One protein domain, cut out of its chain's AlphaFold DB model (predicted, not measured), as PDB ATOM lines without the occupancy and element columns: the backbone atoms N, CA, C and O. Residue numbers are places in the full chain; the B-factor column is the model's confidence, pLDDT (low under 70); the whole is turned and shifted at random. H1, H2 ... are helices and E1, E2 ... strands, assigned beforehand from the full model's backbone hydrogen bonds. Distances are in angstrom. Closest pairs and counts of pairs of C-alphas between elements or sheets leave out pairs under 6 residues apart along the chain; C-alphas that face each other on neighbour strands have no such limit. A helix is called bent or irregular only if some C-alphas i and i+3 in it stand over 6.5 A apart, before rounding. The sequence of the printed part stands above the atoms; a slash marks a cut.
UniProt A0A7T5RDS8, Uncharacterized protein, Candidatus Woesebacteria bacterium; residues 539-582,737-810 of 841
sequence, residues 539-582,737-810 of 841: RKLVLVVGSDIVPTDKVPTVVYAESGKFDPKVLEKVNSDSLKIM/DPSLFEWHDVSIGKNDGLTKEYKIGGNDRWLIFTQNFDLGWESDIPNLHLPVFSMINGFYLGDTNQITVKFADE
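AT A GLANCE: This is residues 539 to 582 and 737 to 810 of the 841 residues of an uncharacterized protein of Candidatus Woesebacteria bacterium (UniProt A0A7T5RDS8). Three small sheets stand one after another along the longest axis: a parallel sheet E2 E1 E3 at one end, a small antiparallel sheet E6 E9 E8 in the middle, and a larger antiparallel sheet E4 E5 E10 E7 at the other end. The last two are only partly face to face, the parallel sheet meets the one in the middle with its edge strand E2 at E8, and the short helix H1 lies to the side of these two, while residues 737 to 746 run along the body from the parallel sheet to E4. The printed part has 118 residues, with one named helix and ten named strands in the order E1 E2 H1 E3 E4 E5 E6 E7 E8 E9 E10. The class is mostly strand, though under half of the residues, 55 of 118, are in named elements. The whole is compact, with a radius of gyration of the C-alphas of 13.9 A and spans of 39 by 29 by 28 A.

IN THESE COORDINATES: E1, residues 541 to 546, begins with C-alpha 541 at (38.060, -24.483, 29.523) and is 15.9 A long. E2 is residues 558 to 560, H1 residues 568 to 573, 10.6 A long, and E3 residues 579 to 582. H1 is neither bent nor irregular, but only just: C-alphas 570 and 573 are 6.4 A apart. After the cut come E4, residues 747 to 752, 14.8 A long, and E5, residues 755 to 759, 13.6 A long. E6, residues 766 to 772, is the longest strand by residues, at 16.6 A, and begins with C-alpha 766 at (43.269, -25.695, 24.437). E7 is residues 777 to 779, E8 residues 785 to 788, and E9 residues 792 to 796, 13.4 A long. E10, residues 802 to 807, is 17.0 A long and ends with C-alpha 807 at (58.717, -34.247, 27.731).

HOW THE PARTS SIT: In the first sheet E1 is the inner strand, parallel to E2 at 36 degrees, with N 559 and O 542 2.8 A apart, and to E3 at 26 degrees, with N 543 and O 580 2.8 A apart. E2, H1 and E3 form a split strand-helix-strand unit, two parallel strands joined through a helix, with E1 between them in the sheet; its crossover is right-handed. H1 only grazes this sheet with residues 568 to 571, and only grazes the sheet E6 E9 E8 with residues 568 to 573. In H1, 0 of 2 O i to N i+4 pairs are within hydrogen-bond range, and 3 of 3 O i to N i+3 pairs are. The closest C-alphas of E2 and E8 are those of Val 559 and Val 788, 4.8 A. E9, inner strand, is antiparallel to E6, with N 767 and O 795 2.9 A apart, and to E8, its hairpin partner, with N 786 and O 794 2.8 A apart. The closest C-alphas of E7 and E9 are those of Ser 779 and Phe 795, 7.6 A. In the sheet E4 E5 E10 E7, N 749 and O 757 are 2.8 A apart across the hairpin E4 and E5, N 758 and O 803 2.8 A across E5 and E10, and N 778 and O 806 2.8 A across E10 and E7. E1 and E10 are apart.

THE WHOLE: The C-alphas farthest apart, those of Asp 737 and Glu 810, are 40.1 A apart. Residues 583 to 736 are not printed, and C-alphas 582 and 737 are 10.8 A apart across this cut. The link E1 to E2, 11 residues, is long. The mean pLDDT of the printed part is 88.9, and residues 782 to 783 of this model are under 70.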
ATOM      1  N   ARG A 539      37.530 -25.587  22.701       92.50
ATOM      2  CA  ARG A 539      37.429 -24.133  22.587       92.50
ATOM      3  C   ARG A 539      37.461 -23.428  23.938       92.50
ATOM      4  O   ARG A 539      38.126 -22.401  24.073       92.50
ATOM      5  N   LYS A 540      36.733 -23.960  24.923       92.94
ATOM      6  CA  LYS A 540      36.530 -23.337  26.237       92.94
ATOM      7  C   LYS A 540      36.903 -24.290  27.362       92.94
ATOM      8  O   LYS A 540      36.357 -25.382  27.454       92.94
ATOM      9  N   LEU A 541      37.779 -23.833  28.247       95.12
ATOM     10  CA  LEU A 541      38.060 -24.483  29.523       95.12
ATOM     11  C   LEU A 541      37.155 -23.890  30.615       95.12
ATOM     12  O   LEU A 541      36.803 -22.711  30.562       95.12
ATOM     13  N   VAL A 542      36.793 -24.676  31.628       95.69
ATOM     14  CA  VAL A 542      36.032 -24.178  32.786       95.69
ATOM     15  C   VAL A 542      36.929 -24.100  34.018       95.69
ATOM     16  O   VAL A 542      37.489 -25.105  34.446       95.69
ATOM     17  N   LEU A 543      37.038 -22.916  34.623       96.44
ATOM     18  CA  LEU A 543      37.586 -22.740  35.965       96.44
ATOM     19  C   LEU A 543      36.477 -22.989  36.987       96.44
ATOM     20  O   LEU A 543      35.575 -22.165  37.151       96.44
ATOM     21  N   VAL A 544      36.550 -24.125  37.670       95.88
ATOM     22  CA  VAL A 544      35.627 -24.478  38.745       95.88
ATOM     23  C   VAL A 544      36.134 -23.891  40.052       95.88
ATOM     24  O   VAL A 544      37.303 -24.061  40.402       95.88
ATOM     25  N   VAL A 545      35.228 -23.222  40.759       95.94
ATOM     26  CA  VAL A 545      35.424 -22.718  42.118       95.94
ATOM     27  C   VAL A 545      34.485 -23.486  43.042       95.94
ATOM     28  O   VAL A 545      33.258 -23.371  42.929       95.94
ATOM     29  N   GLY A 546      35.058 -24.273  43.946       92.19
ATOM     30  CA  GLY A 546      34.355 -25.028  44.974       92.19
ATOM     31  C   GLY A 546      34.632 -26.532  44.939       92.19
ATOM     32  O   GLY A 546      35.776 -26.977  44.869       92.19
ATOM     33  N   SER A 547      33.572 -27.323  45.089       91.12
ATOM     34  CA  SER A 547      33.640 -28.777  45.245       91.12
ATOM     35  C   SER A 547      33.878 -29.500  43.909       91.12
ATOM     36  O   SER A 547      33.710 -28.927  42.828       91.12
ATOM     37  N   ASP A 548      34.229 -30.789  43.971       90.19
ATOM     38  CA  ASP A 548      34.350 -31.637  42.776       90.19
ATOM     39  C   ASP A 548      33.050 -31.681  41.953       90.19
ATOM     40  O   ASP A 548      31.938 -31.696  42.495       90.19
ATOM     41  N   ILE A 549      33.189 -31.750  40.626       88.38
ATOM     42  CA  ILE A 549      32.055 -32.001  39.733       88.38
ATOM     43  C   ILE A 549      31.623 -33.463  39.862       88.38
ATOM     44  O   ILE A 549      32.443 -34.381  39.814       88.38
ATOM     45  N   VAL A 550      30.311 -33.678  39.975       83.25
ATOM     46  CA  VAL A 550      29.718 -35.014  39.887       83.25
ATOM     47  C   VAL A 550      29.623 -35.405  38.408       83.25
ATOM     48  O   VAL A 550      29.047 -34.643  37.627       83.25
ATOM     49  N   PRO A 551      30.169 -36.561  37.998       81.88
ATOM     50  CA  PRO A 551      30.167 -36.958  36.599       81.88
ATOM     51  C   PRO A 551      28.739 -37.220  36.100       81.88
ATOM     52  O   PRO A 551      28.021 -38.065  36.633       81.88
ATOM     53  N   THR A 552      28.348 -36.509  35.045       84.50
ATOM     54  CA  THR A 552      27.124 -36.756  34.264       84.50
ATOM     55  C   THR A 552      27.512 -37.166  32.842       84.50
ATOM     56  O   THR A 552      28.699 -37.197  32.520       84.50
ATOM     57  N   ASP A 553      26.548 -37.471  31.972       80.06
ATOM     58  CA  ASP A 553      26.841 -37.894  30.589       80.06
ATOM     59  C   ASP A 553      27.606 -36.831  29.789       80.06
ATOM     60  O   ASP A 553      28.302 -37.144  28.823       80.06
ATOM     61  N   LYS A 554      27.519 -35.570  30.225       83.88
ATOM     62  CA  LYS A 554      28.263 -34.440  29.680       83.88
ATOM     63  C   LYS A 554      29.141 -33.838  30.773       83.88
ATOM     64  O   LYS A 554      28.681 -33.074  31.617       83.88
ATOM     65  N   VAL A 555      30.425 -34.180  30.753       88.31
ATOM     66  CA  VAL A 555      31.417 -33.617  31.679       88.31
ATOM     67  C   VAL A 555      32.191 -32.503  30.972       88.31
ATOM     68  O   VAL A 555      32.842 -32.784  29.956       88.31
ATOM     69  N   PRO A 556      32.146 -31.252  31.465       91.75
ATOM     70  CA  PRO A 556      32.921 -30.177  30.869       91.75
ATOM     71  C   PRO A 556      34.401 -30.374  31.197       91.75
ATOM     72  O   PRO A 556      34.750 -30.946  32.230       91.75
ATOM     73  N   THR A 557      35.292 -29.898  30.334       94.25
ATOM     74  CA  THR A 557      36.727 -29.962  30.622       94.25
ATOM     75  C   THR A 557      37.102 -28.854  31.597       94.25
ATOM     76  O   THR A 557      36.933 -27.671  31.295       94.25
ATOM     77  N   VAL A 558      37.577 -29.233  32.788       95.25
ATOM     78  CA  VAL A 558      37.695 -28.296  33.916       95.25
ATOM     79  C   VAL A 558      39.085 -28.231  34.529       95.25
ATOM     80  O   VAL A 558      39.832 -29.206  34.525       95.25
ATOM     81  N   VAL A 559      39.394 -27.095  35.144       96.62
ATOM     82  CA  VAL A 559      40.480 -26.912  36.114       96.62
ATOM     83  C   VAL A 559      39.890 -26.396  37.420       96.62
ATOM     84  O   VAL A 559      38.951 -25.605  37.407       96.62
ATOM     85  N   TYR A 560      40.433 -26.840  38.551       96.31
ATOM     86  CA  TYR A 560      39.936 -26.452  39.872       96.31
ATOM     87  C   TYR A 560      40.839 -25.386  40.483       96.31
ATOM     88  O   TYR A 560      42.038 -25.633  40.673       96.31
ATOM     89  N   ALA A 561      40.265 -24.226  40.810       96.06
ATOM     90  CA  ALA A 561      40.991 -23.122  41.437       96.06
ATOM     91  C   ALA A 561      41.617 -23.553  42.774       96.06
ATOM     92  O   ALA A 561      42.725 -23.144  43.113       96.06
ATOM     93  N   GLU A 562      40.934 -24.444  43.496       94.56
ATOM     94  CA  GLU A 562      41.345 -24.957  44.799       94.56
ATOM     95  C   GLU A 562      42.212 -26.226  44.749       94.56
ATOM     96  O   GLU A 562      42.486 -26.823  45.788       94.56
ATOM     97  N   SER A 563      42.678 -26.649  43.567       91.31
ATOM     98  CA  SER A 563      43.468 -27.886  43.424       91.31
ATOM     99  C   SER A 563      44.805 -27.889  44.173       91.31
ATOM    100  O   SER A 563      45.352 -28.965  44.405       91.31
ATOM    101  N   GLY A 564      45.367 -26.719  44.503       89.00
ATOM    102  CA  GLY A 564      46.715 -26.604  45.075       89.00
ATOM    103  C   GLY A 564      47.851 -26.859  44.077       89.00
ATOM    104  O   GLY A 564      49.018 -26.836  44.455       89.00
ATOM    105  N   LYS A 565      47.535 -27.134  42.804       89.75
ATOM    106  CA  LYS A 565      48.512 -27.559  41.786       89.75
ATOM    107  C   LYS A 565      49.003 -26.431  40.874       89.75
ATOM    108  O   LYS A 565      49.971 -26.629  40.146       89.75
ATOM    109  N   PHE A 566      48.344 -25.272  40.879       91.44
ATOM    110  CA  PHE A 566      48.747 -24.091  40.112       91.44
ATOM    111  C   PHE A 566      48.227 -22.802  40.769       91.44
ATOM    112  O   PHE A 566      47.250 -22.842  41.516       91.44
ATOM    113  N   ASP A 567      48.857 -21.662  40.468       91.62
ATOM    114  CA  ASP A 567      48.380 -20.331  40.876       91.62
ATOM    115  C   ASP A 567      47.389 -19.789  39.828       91.62
ATOM    116  O   ASP A 567      47.808 -19.541  38.698       91.62
ATOM    117  N   PRO A 568      46.109 -19.540  40.157       92.88
ATOM    118  CA  PRO A 568      45.120 -19.032  39.206       92.88
ATOM    119  C   PRO A 568      45.475 -17.697  38.531       92.88
ATOM    120  O   PRO A 568      44.934 -17.407  37.459       92.88
ATOM    121  N   LYS A 569      46.410 -16.900  39.075       91.88
ATOM    122  CA  LYS A 569      46.901 -15.657  38.439       91.88
ATOM    123  C   LYS A 569      47.489 -15.888  37.047       91.88
ATOM    124  O   LYS A 569      47.446 -15.011  36.191       91.88
ATOM    125  N   VAL A 570      47.992 -17.090  36.776       91.50
ATOM    126  CA  VAL A 570      48.546 -17.454  35.461       91.50
ATOM    127  C   VAL A 570      47.516 -17.371  34.325       91.50
ATOM    128  O   VAL A 570      47.891 -17.194  33.165       91.50
ATOM    129  N   LEU A 571      46.220 -17.452  34.654       92.62
ATOM    130  CA  LEU A 571      45.115 -17.347  33.703       92.62
ATOM    131  C   LEU A 571      44.934 -15.921  33.152       92.62
ATOM    132  O   LEU A 571      44.235 -15.750  32.160       92.62
ATOM    133  N   GLU A 572      45.601 -14.894  33.698       89.69
ATOM    134  CA  GLU A 572      45.579 -13.533  33.130       89.69
ATOM    135  C   GLU A 572      46.066 -13.481  31.673       89.69
ATOM    136  O   GLU A 572      45.701 -12.567  30.929       89.69
ATOM    137  N   LYS A 573      46.853 -14.475  31.246       88.06
ATOM    138  CA  LYS A 573      47.379 -14.604  29.880       88.06
ATOM    139  C   LYS A 573      46.389 -15.248  28.897       88.06
ATOM    140  O   LYS A 573      46.641 -15.256  27.698       88.06
ATOM    141  N   VAL A 574      45.276 -15.792  29.390       91.69
ATOM    142  CA  VAL A 574      44.295 -16.554  28.602       91.69
ATOM    143  C   VAL A 574      43.250 -15.624  27.983       91.69
ATOM    144  O   VAL A 574      42.784 -14.682  28.623       91.69
ATOM    145  N   ASN A 575      42.853 -15.875  26.736       91.62
ATOM    146  CA  ASN A 575      41.806 -15.103  26.063       91.62
ATOM    147  C   ASN A 575      40.462 -15.242  26.812       91.62
ATOM    148  O   ASN A 575      40.078 -16.351  27.191       91.62
ATOM    149  N   SER A 576      39.744 -14.129  27.007       91.94
ATOM    150  CA  SER A 576      38.444 -14.074  27.696       91.94
ATOM    151  C   SER A 576      37.404 -15.049  27.140       91.94
ATOM    152  O   SER A 576      36.604 -15.580  27.903       91.94
ATOM    153  N   ASP A 577      37.444 -15.338  25.839       90.88
ATOM    154  CA  ASP A 577      36.464 -16.215  25.185       90.88
ATOM    155  C   ASP A 577      36.786 -17.709  25.316       90.88
ATOM    156  O   ASP A 577      35.958 -18.554  24.973       90.88
ATOM    157  N   SER A 578      37.981 -18.038  25.813       92.31
ATOM    158  CA  SER A 578      38.495 -19.410  25.920       92.31
ATOM    159  C   SER A 578      38.402 -20.009  27.325       92.31
ATOM    160  O   SER A 578      38.798 -21.157  27.533       92.31
ATOM    161  N   LEU A 579      37.881 -19.253  28.294       94.88
ATOM    162  CA  LEU A 579      37.708 -19.683  29.679       94.88
ATOM    163  C   LEU A 579      36.352 -19.207  30.211       94.88
ATOM    164  O   LEU A 579      35.942 -18.080  29.944       94.88
ATOM    165  N   LYS A 580      35.672 -20.047  30.993       95.56
ATOM    166  CA  LYS A 580      34.477 -19.682  31.771       95.56
ATOM    167  C   LYS A 580      34.659 -20.015  33.240       95.56
ATOM    168  O   LYS A 580      35.346 -20.977  33.565       95.56
ATOM    169  N   ILE A 581      34.046 -19.232  34.124       95.94
ATOM    170  CA  ILE A 581      34.044 -19.507  35.564       95.94
ATOM    171  C   ILE A 581      32.742 -20.212  35.932       95.94
ATOM    172  O   ILE A 581      31.666 -19.773  35.530       95.94
ATOM    173  N   MET A 582      32.842 -21.282  36.717       95.06
ATOM    174  CA  MET A 582      31.698 -22.015  37.251       95.06
ATOM    175  C   MET A 582      31.826 -22.129  38.769       95.06
ATOM    176  O   MET A 582      32.784 -22.708  39.281       95.06
ATOM    177  N   ASP A 737      25.279 -24.622  29.535       82.44
ATOM    178  CA  ASP A 737      25.947 -24.110  28.330       82.44
ATOM    179  C   ASP A 737      26.517 -25.265  27.474       82.44
ATOM    180  O   ASP A 737      27.522 -25.878  27.852       82.44
ATOM    181  N   PRO A 738      25.932 -25.554  26.291       81.62
ATOM    182  CA  PRO A 738      26.347 -26.680  25.455       81.62
ATOM    183  C   PRO A 738      27.800 -26.573  24.987       81.62
ATOM    184  O   PRO A 738      28.467 -27.590  24.803       81.62
ATOM    185  N   SER A 739      28.306 -25.343  24.839       83.19
ATOM    186  CA  SER A 739      29.651 -25.082  24.322       83.19
ATOM    187  C   SER A 739      30.771 -25.495  25.283       83.19
ATOM    188  O   SER A 739      31.938 -25.497  24.894       83.19
ATOM    189  N   LEU A 740      30.441 -25.855  26.530       86.44
ATOM    190  CA  LEU A 740      31.399 -26.357  27.522       86.44
ATOM    191  C   LEU A 740      31.703 -27.855  27.372       86.44
ATOM    192  O   LEU A 740      32.616 -28.362  28.026       86.44
ATOM    193  N   PHE A 741      30.937 -28.564  26.540       86.62
ATOM    194  CA  PHE A 741      31.031 -30.018  26.378       86.62
ATOM    195  C   PHE A 741      31.622 -30.446  25.030       86.62
ATOM    196  O   PHE A 741      31.843 -31.637  24.819       86.62
ATOM    197  N   GLU A 742      31.872 -29.492  24.132       87.06
ATOM    198  CA  GLU A 742      32.432 -29.737  22.804       87.06
ATOM    199  C   GLU A 742      33.935 -30.034  22.882       87.06
ATOM    200  O   GLU A 742      34.704 -29.319  23.532       87.06
ATOM    201  N   TRP A 743      34.345 -31.092  22.189       91.06
ATOM    202  CA  TRP A 743      35.736 -31.454  21.956       91.06
ATOM    203  C   TRP A 743      35.908 -31.854  20.494       91.06
ATOM    204  O   TRP A 743      34.959 -32.307  19.853       91.06
ATOM    205  N   HIS A 744      37.118 -31.679  19.973       91.88
ATOM    206  CA  HIS A 744      37.446 -31.985  18.587       91.88
ATOM    207  C   HIS A 744      38.674 -32.891  18.504       91.88
ATOM    208  O   HIS A 744      39.597 -32.802  19.322       91.88
ATOM    209  N   ASP A 745      38.684 -33.758  17.493       89.50
ATOM    210  CA  ASP A 745      39.831 -34.601  17.178       89.50
ATOM    211  C   ASP A 745      41.032 -33.767  16.730       89.50
ATOM    212  O   ASP A 745      40.914 -32.758  16.028       89.50
ATOM    213  N   VAL A 746      42.218 -34.242  17.099       89.62
ATOM    214  CA  VAL A 746      43.488 -33.595  16.777       89.62
ATOM    215  C   VAL A 746      44.298 -34.506  15.869       89.62
ATOM    216  O   VAL A 746      44.453 -35.699  16.129       89.62
ATOM    217  N   SER A 747      44.853 -33.939  14.799       84.75
ATOM    218  CA  SER A 747      45.687 -34.701  13.865       84.75
ATOM    219  C   SER A 747      47.164 -34.627  14.250       84.75
ATOM    220  O   SER A 747      47.672 -33.576  14.649       84.75
ATOM    221  N   ILE A 748      47.871 -35.751  14.133       81.81
ATOM    222  CA  ILE A 748      49.301 -35.842  14.446       81.81
ATOM    223  C   ILE A 748      50.103 -35.463  13.196       81.81
ATOM    224  O   ILE A 748      49.929 -36.058  12.135       81.81
ATOM    225  N   GLY A 749      50.972 -34.458  13.316       76.12
ATOM    226  CA  GLY A 749      51.863 -33.992  12.252       76.12
ATOM    227  C   GLY A 749      53.164 -34.792  12.188       76.12
ATOM    228  O   GLY A 749      53.381 -35.563  11.253       76.12
ATOM    229  N   LYS A 750      54.031 -34.613  13.186       75.69
ATOM    230  CA  LYS A 750      55.289 -35.354  13.369       75.69
ATOM    231  C   LYS A 750      55.288 -36.068  14.714       75.69
ATOM    232  O   LYS A 750      54.787 -35.545  15.706       75.69
ATOM    233  N   ASN A 751      55.891 -37.251  14.745       78.44
ATOM    234  CA  ASN A 751      56.017 -38.070  15.944       78.44
ATOM    235  C   ASN A 751      57.467 -38.554  16.085       78.44
ATOM    236  O   ASN A 751      57.929 -39.352  15.274       78.44
ATOM    237  N   ASP A 752      58.164 -38.057  17.107       74.00
ATOM    238  CA  ASP A 752      59.496 -38.500  17.528       74.00
ATOM    239  C   ASP A 752      59.455 -38.904  19.014       74.00
ATOM    240  O   ASP A 752      59.934 -38.206  19.915       74.00
ATOM    241  N   GLY A 753      58.787 -40.029  19.289       78.69
ATOM    242  CA  GLY A 753      58.669 -40.608  20.628       78.69
ATOM    243  C   GLY A 753      57.849 -39.733  21.581       78.69
ATOM    244  O   GLY A 753      56.632 -39.613  21.441       78.69
ATOM    245  N   LEU A 754      58.518 -39.141  22.575       81.75
ATOM    246  CA  LEU A 754      57.900 -38.213  23.534       81.75
ATOM    247  C   LEU A 754      57.809 -36.773  23.016       81.75
ATOM    248  O   LEU A 754      57.354 -35.908  23.754       81.75
ATOM    249  N   THR A 755      58.255 -36.499  21.787       84.25
ATOM    250  CA  THR A 755      58.034 -35.218  21.106       84.25
ATOM    251  C   THR A 755      57.015 -35.426  19.999       84.25
ATOM    252  O   THR A 755      57.272 -36.155  19.041       84.25
ATOM    253  N   LYS A 756      55.850 -34.798  20.131       85.94
ATOM    254  CA  LYS A 756      54.749 -34.938  19.180       85.94
ATOM    255  C   LYS A 756      54.230 -33.572  18.773       85.94
ATOM    256  O   LYS A 756      54.002 -32.701  19.607       85.94
ATOM    257  N   GLU A 757      54.052 -33.409  17.475       89.19
ATOM    258  CA  GLU A 757      53.492 -32.219  16.858       89.19
ATOM    259  C   GLU A 757      52.030 -32.480  16.508       89.19
ATOM    260  O   GLU A 757      51.704 -33.449  15.817       89.19
ATOM    261  N   TYR A 758      51.158 -31.601  16.977       88.50
ATOM    262  CA  TYR A 758      49.717 -31.681  16.818       88.50
ATOM    263  C   TYR A 758      49.223 -30.529  15.962       88.50
ATOM    264  O   TYR A 758      49.629 -29.384  16.155       88.50
ATOM    265  N   LYS A 759      48.321 -30.836  15.031       87.56
ATOM    266  CA  LYS A 759      47.592 -29.855  14.232       87.56
ATOM    267  C   LYS A 759      46.152 -29.807  14.719       87.56
ATOM    268  O   LYS A 759      45.435 -30.811  14.648       87.56
ATOM    269  N   ILE A 760      45.766 -28.638  15.207       86.75
ATOM    270  CA  ILE A 760      44.454 -28.349  15.774       86.75
ATOM    271  C   ILE A 760      43.573 -27.727  14.690       86.75
ATOM    272  O   ILE A 760      43.998 -26.825  13.963       86.75
ATOM    273  N   GLY A 761      42.350 -28.237  14.557       76.06
ATOM    274  CA  GLY A 761      41.346 -27.682  13.657       76.06
ATOM    275  C   GLY A 761      40.541 -26.558  14.315       76.06
ATOM    276  O   GLY A 761      40.246 -26.603  15.505       76.06
ATOM    277  N   GLY A 762      40.125 -25.570  13.520       77.25
ATOM    278  CA  GLY A 762      39.135 -24.573  13.938       77.25
ATOM    279  C   GLY A 762      39.663 -23.475  14.869       77.25
ATOM    280  O   GLY A 762      40.791 -23.019  14.731       77.25
ATOM    281  N   ASN A 763      38.796 -23.016  15.779       84.38
ATOM    282  CA  ASN A 763      39.046 -21.916  16.726       84.38
ATOM    283  C   ASN A 763      39.364 -22.420  18.145       84.38
ATOM    284  O   ASN A 763      39.152 -21.689  19.119       84.38
ATOM    285  N   ASP A 764      39.800 -23.672  18.271       91.12
ATOM    286  CA  ASP A 764      40.122 -24.276  19.558       91.12
ATOM    287  C   ASP A 764      41.344 -23.618  20.192       91.12
ATOM    288  O   ASP A 764      42.281 -23.192  19.522       91.12
ATOM    289  N   ARG A 765      41.306 -23.498  21.519       91.69
ATOM    290  CA  ARG A 765      42.273 -22.702  22.290       91.69
ATOM    291  C   ARG A 765      43.025 -23.521  23.322       91.69
ATOM    292  O   ARG A 765      43.945 -23.000  23.947       91.69
ATOM    293  N   TRP A 766      42.659 -24.785  23.486       93.44
ATOM    294  CA  TRP A 766      43.269 -25.695  24.437       93.44
ATOM    295  C   TRP A 766      43.488 -27.061  23.804       93.44
ATOM    296  O   TRP A 766      42.607 -27.574  23.118       93.44
ATOM    297  N   LEU A 767      44.638 -27.656  24.094       94.38
ATOM    298  CA  LEU A 767      44.944 -29.054  23.823       94.38
ATOM    299  C   LEU A 767      44.934 -29.819  25.142       94.38
ATOM    300  O   LEU A 767      45.596 -29.420  26.101       94.38
ATOM    301  N   ILE A 768      44.203 -30.923  25.181       94.81
ATOM    302  CA  ILE A 768      44.077 -31.793  26.342       94.81
ATOM    303  C   ILE A 768      44.757 -33.114  26.028       94.81
ATOM    304  O   ILE A 768      44.538 -33.702  24.970       94.81
ATOM    305  N   PHE A 769      45.579 -33.572  26.962       91.19
ATOM    306  CA  PHE A 769      46.311 -34.819  26.852       91.19
ATOM    307  C   PHE A 769      46.003 -35.674  28.078       91.19
ATOM    308  O   PHE A 769      46.387 -35.299  29.189       91.19
ATOM    309  N   THR A 770      45.316 -36.808  27.895       90.75
ATOM    310  CA  THR A 770      44.855 -37.709  28.969       90.75
ATOM    311  C   THR A 770      45.982 -38.574  29.535       90.75
ATOM    312  O   THR A 770      45.831 -39.763  29.787       90.75
ATOM    313  N   GLN A 771      47.132 -37.950  29.765       90.44
ATOM    314  CA  GLN A 771      48.215 -38.495  30.561       90.44
ATOM    315  C   GLN A 771      48.326 -37.735  31.873       90.44
ATOM    316  O   GLN A 771      47.966 -36.557  31.934       90.44
ATOM    317  N   ASN A 772      48.841 -38.400  32.904       92.38
ATOM    318  CA  ASN A 772      49.014 -37.826  34.230       92.38
ATOM    319  C   ASN A 772      49.779 -36.494  34.166       92.38
ATOM    320  O   ASN A 772      50.747 -36.336  33.417       92.38
ATOM    321  N   PHE A 773      49.314 -35.522  34.939       92.75
ATOM    322  CA  PHE A 773      49.833 -34.168  34.953       92.75
ATOM    323  C   PHE A 773      51.244 -34.151  35.531       92.75
ATOM    324  O   PHE A 773      51.462 -34.552  36.676       92.75
ATOM    325  N   ASP A 774      52.186 -33.630  34.750       90.62
ATOM    326  CA  ASP A 774      53.574 -33.483  35.166       90.62
ATOM    327  C   ASP A 774      54.185 -32.251  34.497       90.62
ATOM    328  O   ASP A 774      54.125 -32.109  33.277       90.62
ATOM    329  N   LEU A 775      54.799 -31.374  35.295       87.88
ATOM    330  CA  LEU A 775      55.426 -30.131  34.826       87.88
ATOM    331  C   LEU A 775      56.611 -30.358  33.869       87.88
ATOM    332  O   LEU A 775      57.092 -29.409  33.261       87.88
ATOM    333  N   GLY A 776      57.095 -31.595  33.734       87.88
ATOM    334  CA  GLY A 776      58.081 -31.981  32.731       87.88
ATOM    335  C   GLY A 776      57.531 -31.988  31.302       87.88
ATOM    336  O   GLY A 776      58.323 -32.000  30.361       87.88
ATOM    337  N   TRP A 777      56.210 -31.971  31.109       90.19
ATOM    338  CA  TRP A 777      55.614 -31.760  29.793       90.19
ATOM    339  C   TRP A 777      55.633 -30.275  29.416       90.19
ATOM    340  O   TRP A 777      55.005 -29.445  30.064       90.19
ATOM    341  N   GLU A 778      56.320 -29.947  28.326       90.00
ATOM    342  CA  GLU A 778      56.460 -28.593  27.792       90.00
ATOM    343  C   GLU A 778      55.892 -28.507  26.373       90.00
ATOM    344  O   GLU A 778      55.915 -29.481  25.616       90.00
ATOM    345  N   SER A 779      55.464 -27.310  25.979       87.38
ATOM    346  CA  SER A 779      55.170 -26.973  24.588       87.38
ATOM    347  C   SER A 779      56.235 -26.059  23.980       87.38
ATOM    348  O   SER A 779      56.927 -25.327  24.686       87.38
ATOM    349  N   ASP A 780      56.374 -26.093  22.655       82.38
ATOM    350  CA  ASP A 780      57.197 -25.149  21.884       82.38
ATOM    351  C   ASP A 780      56.667 -23.712  21.930       82.38
ATOM    352  O   ASP A 780      57.444 -22.759  21.839       82.38
ATOM    353  N   ILE A 781      55.363 -23.548  22.131       80.06
ATOM    354  CA  ILE A 781      54.765 -22.258  22.445       80.06
ATOM    355  C   ILE A 781      54.933 -22.011  23.953       80.06
ATOM    356  O   ILE A 781      54.536 -22.879  24.737       80.06
ATOM    357  N   PRO A 782      55.503 -20.869  24.393       65.12
ATOM    358  CA  PRO A 782      55.644 -20.511  25.806       65.12
ATOM    359  C   PRO A 782      54.276 -20.169  26.413       65.12
ATOM    360  O   PRO A 782      53.953 -19.015  26.694       65.12
ATOM    361  N   ASN A 783      53.456 -21.200  26.578       67.31
ATOM    362  CA  ASN A 783      52.054 -21.101  26.926       67.31
ATOM    363  C   ASN A 783      51.758 -21.740  28.279       67.31
ATOM    364  O   ASN A 783      52.586 -22.389  28.916       67.31
ATOM    365  N   LEU A 784      50.540 -21.482  28.734       87.88
ATOM    366  CA  LEU A 784      50.042 -21.938  30.010       87.88
ATOM    367  C   LEU A 784      49.782 -23.454  30.006       87.88
ATOM    368  O   LEU A 784      49.049 -23.948  29.152       87.88
ATOM    369  N   HIS A 785      50.330 -24.158  30.999       92.69
ATOM    370  CA  HIS A 785      50.118 -25.586  31.252       92.69
ATOM    371  C   HIS A 785      49.374 -25.777  32.576       92.69
ATOM    372  O   HIS A 785      49.783 -25.227  33.599       92.69
ATOM    373  N   LEU A 786      48.254 -26.504  32.552       94.56
ATOM    374  CA  LEU A 786      47.335 -26.637  33.685       94.56
ATOM    375  C   LEU A 786      46.974 -28.098  34.001       94.56
ATOM    376  O   LEU A 786      46.881 -28.920  33.085       94.56
ATOM    377  N   PRO A 787      46.684 -28.406  35.280       95.31
ATOM    378  CA  PRO A 787      46.221 -29.712  35.735       95.31
ATOM    379  C   PRO A 787      44.705 -29.856  35.531       95.31
ATOM    380  O   PRO A 787      43.899 -29.665  36.449       95.31
ATOM    381  N   VAL A 788      44.304 -30.201  34.315       96.25
ATOM    382  CA  VAL A 788      42.904 -30.448  33.949       96.25
ATOM    383  C   VAL A 788      42.369 -31.652  34.734       96.25
ATOM    384  O   VAL A 788      43.077 -32.632  34.957       96.25
ATOM    385  N   PHE A 789      41.145 -31.552  35.252       95.06
ATOM    386  CA  PHE A 789      40.544 -32.487  36.215       95.06
ATOM    387  C   PHE A 789      41.389 -32.742  37.480       95.06
ATOM    388  O   PHE A 789      41.179 -33.729  38.183       95.06
ATOM    389  N   SER A 790      42.358 -31.865  37.785       93.69
ATOM    390  CA  SER A 790      43.398 -32.106  38.794       93.69
ATOM    391  C   SER A 790      44.188 -33.404  38.547       93.69
ATOM    392  O   SER A 790      44.701 -34.020  39.481       93.69
ATOM    393  N   MET A 791      44.293 -33.849  37.294       92.56
ATOM    394  CA  MET A 791      44.865 -35.153  36.955       92.56
ATOM    395  C   MET A 791      45.663 -35.144  35.659       92.56
ATOM    396  O   MET A 791      46.713 -35.764  35.642       92.56
ATOM    397  N   ILE A 792      45.189 -34.486  34.602       95.25
ATOM    398  CA  ILE A 792      45.754 -34.606  33.252       95.25
ATOM    399  C   ILE A 792      46.309 -33.277  32.730       95.25
ATOM    400  O   ILE A 792      46.087 -32.217  33.319       95.25
ATOM    401  N   ASN A 793      47.052 -33.323  31.627       95.12
ATOM    402  CA  ASN A 793      47.733 -32.157  31.069       95.12
ATOM    403  C   ASN A 793      46.807 -31.338  30.154       95.12
ATOM    404  O   ASN A 793      46.210 -31.881  29.224       95.12
ATOM    405  N   GLY A 794      46.725 -30.025  30.382       95.50
ATOM    406  CA  GLY A 794      46.076 -29.072  29.478       95.50
ATOM    407  C   GLY A 794      47.029 -27.961  29.048       95.50
ATOM    408  O   GLY A 794      47.617 -27.303  29.902       95.50
ATOM    409  N   PHE A 795      47.158 -27.732  27.743       94.38
ATOM    410  CA  PHE A 795      48.017 -26.703  27.156       94.38
ATOM    411  C   PHE A 795      47.169 -25.637  26.478       94.38
ATOM    412  O   PHE A 795      46.341 -25.945  25.622       94.38
ATOM    413  N   TYR A 796      47.382 -24.377  26.836       93.25
ATOM    414  CA  TYR A 796      46.785 -23.255  26.122       93.25
ATOM    415  C   TYR A 796      47.481 -23.069  24.766       93.25
ATOM    416  O   TYR A 796      48.702 -23.152  24.680       93.25
ATOM    417  N   LEU A 797      46.721 -22.816  23.703       89.06
ATOM    418  CA  LEU A 797      47.218 -22.733  22.324       89.06
ATOM    419  C   LEU A 797      47.395 -21.293  21.829       89.06
ATOM    420  O   LEU A 797      48.148 -21.049  20.889       89.06
ATOM    421  N   GLY A 798      46.724 -20.320  22.452       85.69
ATOM    422  CA  GLY A 798      46.653 -18.969  21.892       85.69
ATOM    423  C   GLY A 798      45.971 -18.987  20.520       85.69
ATOM    424  O   GLY A 798      44.952 -19.654  20.362       85.69
ATOM    425  N   ASP A 799      46.490 -18.233  19.548       83.50
ATOM    426  CA  ASP A 799      45.990 -18.184  18.157       83.50
ATOM    427  C   ASP A 799      46.668 -19.210  17.228       83.50
ATOM    428  O   ASP A 799      46.553 -19.122  16.006       83.50
ATOM    429  N   THR A 800      47.441 -20.151  17.774       85.06
ATOM    430  CA  THR A 800      48.211 -21.100  16.967       85.06
ATOM    431  C   THR A 800      47.417 -22.376  16.696       85.06
ATOM    432  O   THR A 800      46.868 -22.984  17.608       85.06
ATOM    433  N   ASN A 801      47.434 -22.837  15.443       85.00
ATOM    434  CA  ASN A 801      46.752 -24.067  15.010       85.00
ATOM    435  C   ASN A 801      47.674 -25.299  15.032       85.00
ATOM    436  O   ASN A 801      47.339 -26.361  14.507       85.00
ATOM    437  N   GLN A 802      48.875 -25.151  15.587       87.38
ATOM    438  CA  GLN A 802      49.911 -26.170  15.606       87.38
ATOM    439  C   GLN A 802      50.740 -26.025  16.875       87.38
ATOM    440  O   GLN A 802      51.133 -24.918  17.228       87.38
ATOM    441  N   ILE A 803      50.992 -27.132  17.559       88.81
ATOM    442  CA  ILE A 803      51.754 -27.146  18.809       88.81
ATOM    443  C   ILE A 803      52.609 -28.401  18.870       88.81
ATOM    444  O   ILE A 803      52.153 -29.499  18.546       88.81
ATOM    445  N   THR A 804      53.844 -28.249  19.321       90.38
ATOM    446  CA  THR A 804      54.725 -29.370  19.624       90.38
ATOM    447  C   THR A 804      54.776 -29.557  21.126       90.38
ATOM    448  O   THR A 804      55.271 -28.690  21.841       90.38
ATOM    449  N   VAL A 805      54.305 -30.704  21.607       89.44
ATOM    450  CA  VAL A 805      54.411 -31.098  23.016       89.44
ATOM    451  C   VAL A 805      55.572 -32.074  23.163       89.44
ATOM    452  O   VAL A 805      55.696 -33.029  22.392       89.44
ATOM    453  N   LYS A 806      56.433 -31.838  24.151       91.00
ATOM    454  CA  LYS A 806      57.588 -32.681  24.462       91.00
ATOM    455  C   LYS A 806      57.726 -32.907  25.961       91.00
ATOM    456  O   LYS A 806      57.438 -32.013  26.751       91.00
ATOM    457  N   PHE A 807      58.255 -34.058  26.357       90.12
ATOM    458  CA  PHE A 807      58.717 -34.247  27.731       90.12
ATOM    459  C   PHE A 807      60.153 -33.721  27.868       90.12
ATOM    460  O   PHE A 807      61.103 -34.316  27.354       90.12
ATOM    461  N   ALA A 808      60.322 -32.574  28.520       87.75
ATOM    462  CA  ALA A 808      61.565 -31.807  28.547       87.75
ATOM    463  C   ALA A 808      62.732 -32.555  29.191       87.75
ATOM    464  O   ALA A 808      63.882 -32.396  28.769       87.75
ATOM    465  N   ASP A 809      62.440 -33.393  30.185       87.69
ATOM    466  CA  ASP A 809      63.455 -34.140  30.918       87.69
ATOM    467  C   ASP A 809      64.079 -35.266  30.088       87.69
ATOM    468  O   ASP A 809      65.185 -35.706  30.403       87.69
ATOM    469  N   GLU A 810      63.451 -35.681  28.981       87.75
ATOM    470  CA  GLU A 810      63.965 -36.727  28.083       87.75
ATOM    471  C   GLU A 810      65.370 -36.389  27.547       87.75
ATOM    472  O   GLU A 810      66.193 -37.276  27.304       87.75
TER     473      GLU A 810